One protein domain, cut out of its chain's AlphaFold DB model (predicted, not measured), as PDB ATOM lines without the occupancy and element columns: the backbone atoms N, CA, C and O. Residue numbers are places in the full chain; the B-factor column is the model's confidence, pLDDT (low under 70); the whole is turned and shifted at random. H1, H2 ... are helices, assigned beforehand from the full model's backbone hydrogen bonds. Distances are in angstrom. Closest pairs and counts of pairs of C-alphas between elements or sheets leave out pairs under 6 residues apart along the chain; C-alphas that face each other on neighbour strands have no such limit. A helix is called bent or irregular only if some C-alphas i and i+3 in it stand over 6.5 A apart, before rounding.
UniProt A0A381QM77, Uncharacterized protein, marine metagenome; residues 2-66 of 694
ATOM      1  N   ALA A   2     224.695 104.852 233.531       31.03
ATOM      2  CA  ALA A   2     223.246 104.762 233.362       31.03
ATOM      3  C   ALA A   2     222.902 105.284 231.960       31.03
ATOM      4  O   ALA A   2     223.419 106.324 231.559       31.03
ATOM      5  N   LEU A   3     222.087 104.544 231.209       38.66
ATOM      6  CA  LEU A   3     221.556 104.967 229.911       38.66
ATOM      7  C   LEU A   3     220.602 106.150 230.145       38.66
ATOM      8  O   LEU A   3     219.540 105.972 230.738       38.66
ATOM      9  N   VAL A   4     220.995 107.355 229.728       41.22
ATOM     10  CA  VAL A   4     220.177 108.572 229.861       41.22
ATOM     11  C   VAL A   4     219.434 108.806 228.543       41.22
ATOM     12  O   VAL A   4     220.064 108.949 227.500       41.22
ATOM     13  N   SER A   5     218.097 108.809 228.573       45.91
ATOM     14  CA  SER A   5     217.253 109.056 227.392       45.91
ATOM     15  C   SER A   5     217.065 110.562 227.118       45.91
ATOM     16  O   SER A   5     216.843 111.293 228.087       45.91
ATOM     17  N   PRO A   6     217.025 111.036 225.855       44.84
ATOM     18  CA  PRO A   6     217.158 112.468 225.518       44.84
ATOM     19  C   PRO A   6     215.969 113.408 225.825       44.84
ATOM     20  O   PRO A   6     216.031 114.572 225.462       44.84
ATOM     21  N   ASN A   7     214.868 112.970 226.453       50.97
ATOM     22  CA  ASN A   7     213.591 113.710 226.356       50.97
ATOM     23  C   ASN A   7     212.746 113.839 227.642       50.97
ATOM     24  O   ASN A   7     211.518 113.847 227.567       50.97
ATOM     25  N   GLN A   8     213.348 113.992 228.827       45.94
ATOM     26  CA  GLN A   8     212.583 114.378 230.029       45.94
ATOM     27  C   GLN A   8     212.917 115.807 230.496       45.94
ATOM     28  O   GLN A   8     214.101 116.135 230.607       45.94
ATOM     29  N   PRO A   9     211.910 116.645 230.832       45.28
ATOM     30  CA  PRO A   9     212.137 117.925 231.489       45.28
ATOM     31  C   PRO A   9     212.542 117.640 232.936       45.28
ATOM     32  O   PRO A   9     211.711 117.398 233.807       45.28
ATOM     33  N   ILE A  10     213.844 117.584 233.177       45.75
ATOM     34  CA  ILE A  10     214.414 117.357 234.500       45.75
ATOM     35  C   ILE A  10     215.379 118.504 234.747       45.75
ATOM     36  O   ILE A  10     216.271 118.733 233.934       45.75
ATOM     37  N   HIS A  11     215.204 119.209 235.867       48.56
ATOM     38  CA  HIS A  11     216.257 120.050 236.430       48.56
ATOM     39  C   HIS A  11     217.501 119.164 236.585       48.56
ATOM     40  O   HIS A  11     217.450 118.245 237.410       48.56
ATOM     41  N   PRO A  12     218.559 119.343 235.771       53.00
ATOM     42  CA  PRO A  12     219.727 118.482 235.855       53.00
ATOM     43  C   PRO A  12     220.241 118.532 237.289       53.00
ATOM     44  O   PRO A  12     220.350 119.606 237.888       53.00
ATOM     45  N   LYS A  13     220.495 117.360 237.876       52.81
ATOM     46  CA  LYS A  13     221.232 117.332 239.142       52.81
ATOM     47  C   LYS A  13     222.607 117.941 238.869       52.81
ATOM     48  O   LYS A  13     223.116 117.800 237.763       52.81
ATOM     49  N   LEU A  14     223.200 118.594 239.868       54.62
ATOM     50  CA  LEU A  14     224.461 119.344 239.738       54.62
ATOM     51  C   LEU A  14     225.607 118.545 239.071       54.62
ATOM     52  O   LEU A  14     226.518 119.139 238.510       54.62
ATOM     53  N   ASP A  15     225.551 117.211 239.131       56.41
ATOM     54  CA  ASP A  15     226.537 116.277 238.576       56.41
ATOM     55  C   ASP A  15     226.295 115.852 237.107       56.41
ATOM     56  O   ASP A  15     227.114 115.125 236.540       56.41
ATOM     57  N   GLU A  16     225.171 116.224 236.488       66.81
ATOM     58  CA  GLU A  16     224.831 115.834 235.113       66.81
ATOM     59  C   GLU A  16     225.219 116.921 234.104       66.81
ATOM     60  O   GLU A  16     224.955 118.100 234.322       66.81
ATOM     61  N   ARG A  17     225.780 116.511 232.957       68.12
ATOM     62  CA  ARG A  17     226.083 117.423 231.846       68.12
ATOM     63  C   ARG A  17     224.797 118.046 231.295       68.12
ATOM     64  O   ARG A  17     223.899 117.335 230.836       68.12
ATOM     65  N   ILE A  18     224.723 119.369 231.346       73.38
ATOM     66  CA  ILE A  18     223.656 120.212 230.806       73.38
ATOM     67  C   ILE A  18     223.702 120.183 229.276       73.38
ATOM     68  O   ILE A  18     222.640 120.132 228.655       73.38
ATOM     69  N   SER A  19     224.901 120.108 228.684       71.50
ATOM     70  CA  SER A  19     225.146 119.991 227.234       71.50
ATOM     71  C   SER A  19     224.328 118.877 226.560       71.50
ATOM     72  O   SER A  19     223.793 119.069 225.477       71.50
ATOM     73  N   VAL A  20     224.117 117.745 227.243       74.31
ATOM     74  CA  VAL A  20     223.366 116.580 226.725       74.31
ATOM     75  C   VAL A  20     221.840 116.738 226.862       74.31
ATOM     76  O   VAL A  20     221.072 115.961 226.298       74.31
ATOM     77  N   LYS A  21     221.364 117.725 227.633       72.12
ATOM     78  CA  LYS A  21     219.936 117.931 227.946       72.12
ATOM     79  C   LYS A  21     219.360 119.235 227.380       72.12
ATOM     80  O   LYS A  21     218.185 119.517 227.625       72.12
ATOM     81  N   VAL A  22     220.143 120.008 226.622       74.06
ATOM     82  CA  VAL A  22     219.736 121.303 226.037       74.06
ATOM     83  C   VAL A  22     218.486 121.153 225.170       74.06
ATOM     84  O   VAL A  22     217.539 121.926 225.311       74.06
ATOM     85  N   GLU A  23     218.422 120.103 224.346       71.94
ATOM     86  CA  GLU A  23     217.267 119.824 223.489       71.94
ATOM     87  C   GLU A  23     215.969 119.650 224.301       71.94
ATOM     88  O   GLU A  23     214.902 120.090 223.876       71.94
ATOM     89  N   GLY A  24     216.035 119.075 225.506       72.12
ATOM     90  CA  GLY A  24     214.885 118.862 226.392       72.12
ATOM     91  C   GLY A  24     214.326 120.137 227.037       72.12
ATOM     92  O   GLY A  24     213.174 120.138 227.470       72.12
ATOM     93  N   GLN A  25     215.111 121.218 227.081       73.25
ATOM     94  CA  GLN A  25     214.750 122.490 227.723       73.25
ATOM     95  C   GLN A  25     214.138 123.507 226.749       73.25
ATOM     96  O   GLN A  25     213.570 124.514 227.174       73.25
ATOM     97  N   LEU A  26     214.239 123.251 225.443       80.00
ATOM     98  CA  LEU A  26     213.766 124.159 224.403       80.00
ATOM     99  C   LEU A  26     212.309 123.861 223.998       80.00
ATOM    100  O   LEU A  26     211.916 122.694 223.905       80.00
ATOM    101  N   PRO A  27     211.489 124.889 223.701       81.19
ATOM    102  CA  PRO A  27     210.144 124.697 223.157       81.19
ATOM    103  C   PRO A  27     210.145 123.944 221.814       81.19
ATOM    104  O   PRO A  27     211.034 124.142 220.986       81.19
ATOM    105  N   ASN A  28     209.102 123.149 221.541       76.88
ATOM    106  CA  ASN A  28     209.011 122.302 220.337       76.88
ATOM    107  C   ASN A  28     209.187 123.053 219.003       76.88
ATOM    108  O   ASN A  28     209.708 122.475 218.053       76.88
ATOM    109  N   PHE A  29     208.800 124.331 218.923       80.44
ATOM    110  CA  PHE A  29     208.980 125.127 217.703       80.44
ATOM    111  C   PHE A  29     210.463 125.412 217.396       80.44
ATOM    112  O   PHE A  29     210.859 125.442 216.235       80.44
ATOM    113  N   VAL A  30     211.306 125.556 218.425       78.56
ATOM    114  CA  VAL A  30     212.756 125.762 218.267       78.56
ATOM    115  C   VAL A  30     213.419 124.474 217.780       78.56
ATOM    116  O   VAL A  30     214.266 124.523 216.890       78.56
ATOM    117  N   LYS A  31     212.961 123.324 218.295       76.69
ATOM    118  CA  LYS A  31     213.447 121.990 217.910       76.69
ATOM    119  C   LYS A  31     213.258 121.693 216.423       76.69
ATOM    120  O   LYS A  31     214.122 121.098 215.796       76.69
ATOM    121  N   GLN A  32     212.125 122.112 215.859       76.75
ATOM    122  CA  GLN A  32     211.763 121.794 214.475       76.75
ATOM    123  C   GLN A  32     212.357 122.765 213.448       76.75
ATOM    124  O   GLN A  32     212.577 122.372 212.305       76.75
ATOM    125  N   SER A  33     212.592 124.025 213.826       76.50
ATOM    126  CA  SER A  33     212.898 125.092 212.862       76.50
ATOM    127  C   SER A  33     214.324 125.645 212.945       76.50
ATOM    128  O   SER A  33     214.759 126.309 212.006       76.50
ATOM    129  N   HIS A  34     215.072 125.388 214.027       79.50
ATOM    130  CA  HIS A  34     216.345 126.069 214.294       79.50
ATOM    131  C   HIS A  34     217.465 125.130 214.783       79.50
ATOM    132  O   HIS A  34     218.025 125.321 215.860       79.50
ATOM    133  N   GLY A  35     217.852 124.147 213.963       80.06
ATOM    134  CA  GLY A  35     218.900 123.172 214.313       80.06
ATOM    135  C   GLY A  35     220.287 123.772 214.608       80.06
ATOM    136  O   GLY A  35     220.963 123.335 215.532       80.06
ATOM    137  N   THR A  36     220.706 124.824 213.894       83.06
ATOM    138  CA  THR A  36     221.999 125.502 214.137       83.06
ATOM    139  C   THR A  36     222.058 126.222 215.483       83.06
ATOM    140  O   THR A  36     223.117 126.298 216.097       83.06
ATOM    141  N   PHE A  37     220.924 126.735 215.959       82.00
ATOM    142  CA  PHE A  37     220.826 127.387 217.262       82.00
ATOM    143  C   PHE A  37     220.953 126.378 218.411       82.00
ATOM    144  O   PHE A  37     221.583 126.677 219.421       82.00
ATOM    145  N   ILE A  38     220.413 125.169 218.232       82.06
ATOM    146  CA  ILE A  38     220.549 124.071 219.199       82.06
ATOM    147  C   ILE A  38     222.018 123.658 219.310       82.06
ATOM    148  O   ILE A  38     222.558 123.670 220.410       82.06
ATOM    149  N   ALA A  39     222.688 123.423 218.177       82.12
ATOM    150  CA  ALA A  39     224.112 123.080 218.153       82.12
ATOM    151  C   ALA A  39     225.002 124.169 218.787       82.12
ATOM    152  O   ALA A  39     225.967 123.865 219.482       82.12
ATOM    153  N   PHE A  40     224.668 125.450 218.588       87.38
ATOM    154  CA  PHE A  40     225.362 126.556 219.255       87.38
ATOM    155  C   PHE A  40     225.175 126.528 220.777       87.38
ATOM    156  O   PHE A  40     226.140 126.712 221.516       87.38
ATOM    157  N   LEU A  41     223.946 126.304 221.255       83.94
ATOM    158  CA  LEU A  41     223.670 126.217 222.688       83.94
ATOM    159  C   LEU A  41     224.352 125.003 223.328       83.94
ATOM    160  O   LEU A  41     224.893 125.134 224.422       83.94
ATOM    161  N   GLU A  42     224.368 123.856 222.653       82.69
ATOM    162  CA  GLU A  42     225.103 122.665 223.095       82.69
ATOM    163  C   GLU A  42     226.598 122.962 223.251       82.69
ATOM    164  O   GLU A  42     227.142 122.745 224.333       82.69
ATOM    165  N   ALA A  43     227.231 123.564 222.237       84.12
ATOM    166  CA  ALA A  43     228.642 123.947 222.287       84.12
ATOM    167  C   ALA A  43     228.941 125.012 223.362       84.12
ATOM    168  O   ALA A  43     229.994 124.984 223.996       84.12
ATOM    169  N   TYR A  44     228.017 125.950 223.602       85.88
ATOM    170  CA  TYR A  44     228.152 126.945 224.670       85.88
ATOM    171  C   TYR A  44     228.136 126.297 226.061       85.88
ATOM    172  O   TYR A  44     228.970 126.630 226.904       85.88
ATOM    173  N   TYR A  45     227.212 125.366 226.315       83.75
ATOM    174  CA  TYR A  45     227.175 124.647 227.590       83.75
ATOM    175  C   TYR A  45     228.346 123.675 227.737       83.75
ATOM    176  O   TYR A  45     228.885 123.572 228.833       83.75
ATOM    177  N   GLU A  46     228.790 123.036 226.654       83.56
ATOM    178  CA  GLU A  46     229.997 122.205 226.652       83.56
ATOM    179  C   GLU A  46     231.239 123.022 227.034       83.56
ATOM    180  O   GLU A  46     231.972 122.625 227.937       83.56
ATOM    181  N   TYR A  47     231.410 124.220 226.461       85.06
ATOM    182  CA  TYR A  47     232.469 125.148 226.866       85.06
ATOM    183  C   TYR A  47     232.367 125.533 228.345       85.06
ATOM    184  O   TYR A  47     233.364 125.569 229.056       85.06
ATOM    185  N   MET A  48     231.163 125.822 228.841       81.94
ATOM    186  CA  MET A  48     230.959 126.206 230.241       81.94
ATOM    187  C   MET A  48     231.146 125.046 231.238       81.94
ATOM    188  O   MET A  48     231.299 125.297 232.437       81.94
ATOM    189  N   GLU A  49     231.132 123.803 230.755       78.88
ATOM    190  CA  GLU A  49     231.424 122.568 231.496       78.88
ATOM    191  C   GLU A  49     232.918 122.191 231.476       78.88
ATOM    192  O   GLU A  49     233.313 121.239 232.154       78.88
ATOM    193  N   GLU A  50     233.761 122.920 230.736       80.25
ATOM    194  CA  GLU A  50     235.213 122.728 230.758       80.25
ATOM    195  C   GLU A  50     235.823 123.069 232.130       80.25
ATOM    196  O   GLU A  50     235.289 123.864 232.912       80.25
ATOM    197  N   GLN A  51     236.990 122.484 232.426       73.75
ATOM    198  CA  GLN A  51     237.694 122.708 233.692       73.75
ATOM    199  C   GLN A  51     237.958 124.198 233.950       73.75
ATOM    200  O   GLN A  51     238.487 124.916 233.101       73.75
ATOM    201  N   GLY A  52     237.613 124.655 235.158       74.06
ATOM    202  CA  GLY A  52     237.811 126.045 235.581       74.06
ATOM    203  C   GLY A  52     236.706 127.009 235.138       74.06
ATOM    204  O   GLY A  52     236.801 128.209 235.402       74.06
ATOM    205  N   LYS A  53     235.647 126.517 234.483       82.88
ATOM    206  CA  LYS A  53     234.475 127.319 234.119       82.88
ATOM    207  C   LYS A  53     233.377 127.234 235.185       82.88
ATOM    208  O   LYS A  53     233.324 126.274 235.952       82.88
ATOM    209  N   PRO A  54     232.480 128.237 235.264       81.12
ATOM    210  CA  PRO A  54     231.534 128.352 236.373       81.12
ATOM    211  C   PRO A  54     230.637 127.126 236.593       81.12
ATOM    212  O   PRO A  54     230.388 126.770 237.741       81.12
ATOM    213  N   TYR A  55     230.162 126.466 235.530       79.38
ATOM    214  CA  TYR A  55     229.262 125.315 235.681       79.38
ATOM    215  C   TYR A  55     229.995 124.061 236.162       79.38
ATOM    216  O   TYR A  55     229.461 123.344 237.007       79.38
ATOM    217  N   GLU A  56     231.230 123.840 235.705       80.62
ATOM    218  CA  GLU A  56     232.102 122.781 236.221       80.62
ATOM    219  C   GLU A  56     232.390 122.980 237.715       80.62
ATOM    220  O   GLU A  56     232.197 122.059 238.512       80.62
ATOM    221  N   ILE A  57     232.754 124.207 238.108       77.44
ATOM    222  CA  ILE A  57     233.088 124.540 239.497       77.44
ATOM    223  C   ILE A  57     231.882 124.355 240.417       77.44
ATOM    224  O   ILE A  57     232.016 123.795 241.506       77.44
ATOM    225  N   VAL A  58     230.698 124.802 239.989       80.62
ATOM    226  CA  VAL A  58     229.464 124.633 240.763       80.62
ATOM    227  C   VAL A  58     229.105 123.151 240.874       80.62
ATOM    228  O   VAL A  58     228.852 122.684 241.983       80.62
ATOM    229  N   GLY A  59     229.157 122.397 239.770       75.69
ATOM    230  CA  GLY A  59     228.882 120.956 239.745       75.69
ATOM    231  C   GLY A  59     229.814 120.137 240.638       75.69
ATOM    232  O   GLY A  59     229.376 119.218 241.331       75.69
ATOM    233  N   ASN A  60     231.094 120.506 240.688       76.69
ATOM    234  CA  ASN A  60     232.115 119.804 241.459       76.69
ATOM    235  C   ASN A  60     232.426 120.439 242.823       76.69
ATOM    236  O   ASN A  60     233.313 119.948 243.521       76.69
ATOM    237  N   LEU A  61     231.666 121.441 243.277       78.88
ATOM    238  CA  LEU A  61     231.912 122.140 244.545       78.88
ATOM    239  C   LEU A  61     231.964 121.188 245.753       78.88
ATOM    240  O   LEU A  61     232.817 121.316 246.631       78.88
ATOM    241  N   THR A  62     231.084 120.185 245.785       79.12
ATOM    242  CA  THR A  62     231.075 119.155 246.839       79.12
ATOM    243  C   THR A  62     232.311 118.256 246.783       79.12
ATOM    244  O   THR A  62     232.785 117.792 247.819       79.12
ATOM    245  N   LYS A  63     232.876 118.041 245.588       78.81
ATOM    246  CA  LYS A  63     234.106 117.266 245.372       78.81
ATOM    247  C   LYS A  63     235.346 118.093 245.715       78.81
ATOM    248  O   LYS A  63     236.275 117.532 246.288       78.81
ATOM    249  N   TYR A  64     235.317 119.404 245.478       77.94
ATOM    250  CA  TYR A  64     236.349 120.366 245.881       77.94
ATOM    251  C   TYR A  64     236.395 120.639 247.393       77.94
ATOM    252  O   TYR A  64     237.292 121.321 247.866       77.94
ATOM    253  N   SER A  65     235.485 120.072 248.188       76.31
ATOM    254  CA  SER A  65     235.674 119.995 249.644       76.31
ATOM    255  C   SER A  65     236.757 118.972 250.030       76.31
ATOM    256  O   SER A  65     237.427 119.106 251.054       76.31
ATOM    257  N   ASN A  66     236.972 117.943 249.200       82.38
ATOM    258  CA  ASN A  66     238.010 116.947 249.438       82.38
ATOM    259  C   ASN A  66     239.360 117.426 248.882       82.38
ATOM    260  O   ASN A  66     239.513 117.576 247.672       82.38
TER     261      ASN A  66
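This is residues 2 to 66 of the 694 residues of an uncharacterized protein of marine metagenome (UniProt A0A381QM77). One long helix, H3, makes a rail with a short helix near each end, H2 before its first residue and H4 past its last, and the irregular H1 packs on its side at a slant. The unnamed residues 2 to 18 make a long stretch that begins beyond H1, on the side away from H3, and then runs back in to the first residue of H1, Ser 19. The printed part has 65 residues, with four named helices in the order H1, H2, H3, H4 and no named strand: all helix. It is only just loose, close to compact, with a radius of gyration of the C-alphas of 13.3 A, and only just elongated, spanning 45 by 22 by 17 A.

Start at C-alpha 2, (223.246, 104.762, 233.362), and go on to H1, residues 19 to 25, which begins at C-alpha 19, (225.146, 119.991, 227.234). H1 is irregular: C-alphas 20 and 23 are 7.6 A apart. Next come H2, residues 28 to 33, 8.9 A long, and H3, residues 35 to 48, 20.2 A long. H4, residues 54 to 60, ends at C-alpha 60, (232.115, 119.804, 241.459).

Look first at H3, which touches H1 at a steep tilt of 48 degrees, opposite ways; their closest C-alphas, Ser 19 and Glu 42, are 4.9 A apart. H2 is close to H3 but not clearly touching, with the closest C-alphas, Lys 31 and Ile 38, at 7.5 A. With residue 48 alone, H3 only just touches H4, only at the corner, with 3 pairs of C-alphas within 8 A; the closest are Met 48 and Tyr 55, 5.8 A apart. H1 and H4 are apart, as are H2 and H4. Every O i to N i+4 pair is within hydrogen-bond range in H2, H3 and H4; H1 has 0 of 3, and 2 of 4 O i to N i+3 pairs.

The farthest C-alphas, Ser 33 and Asn 66, are 45.1 A apart. The printed part has no cut, and the three links between helices are tight. The model's pLDDT is under 70 at residues 2 to 17, with a mean of 71.7 over the printed part.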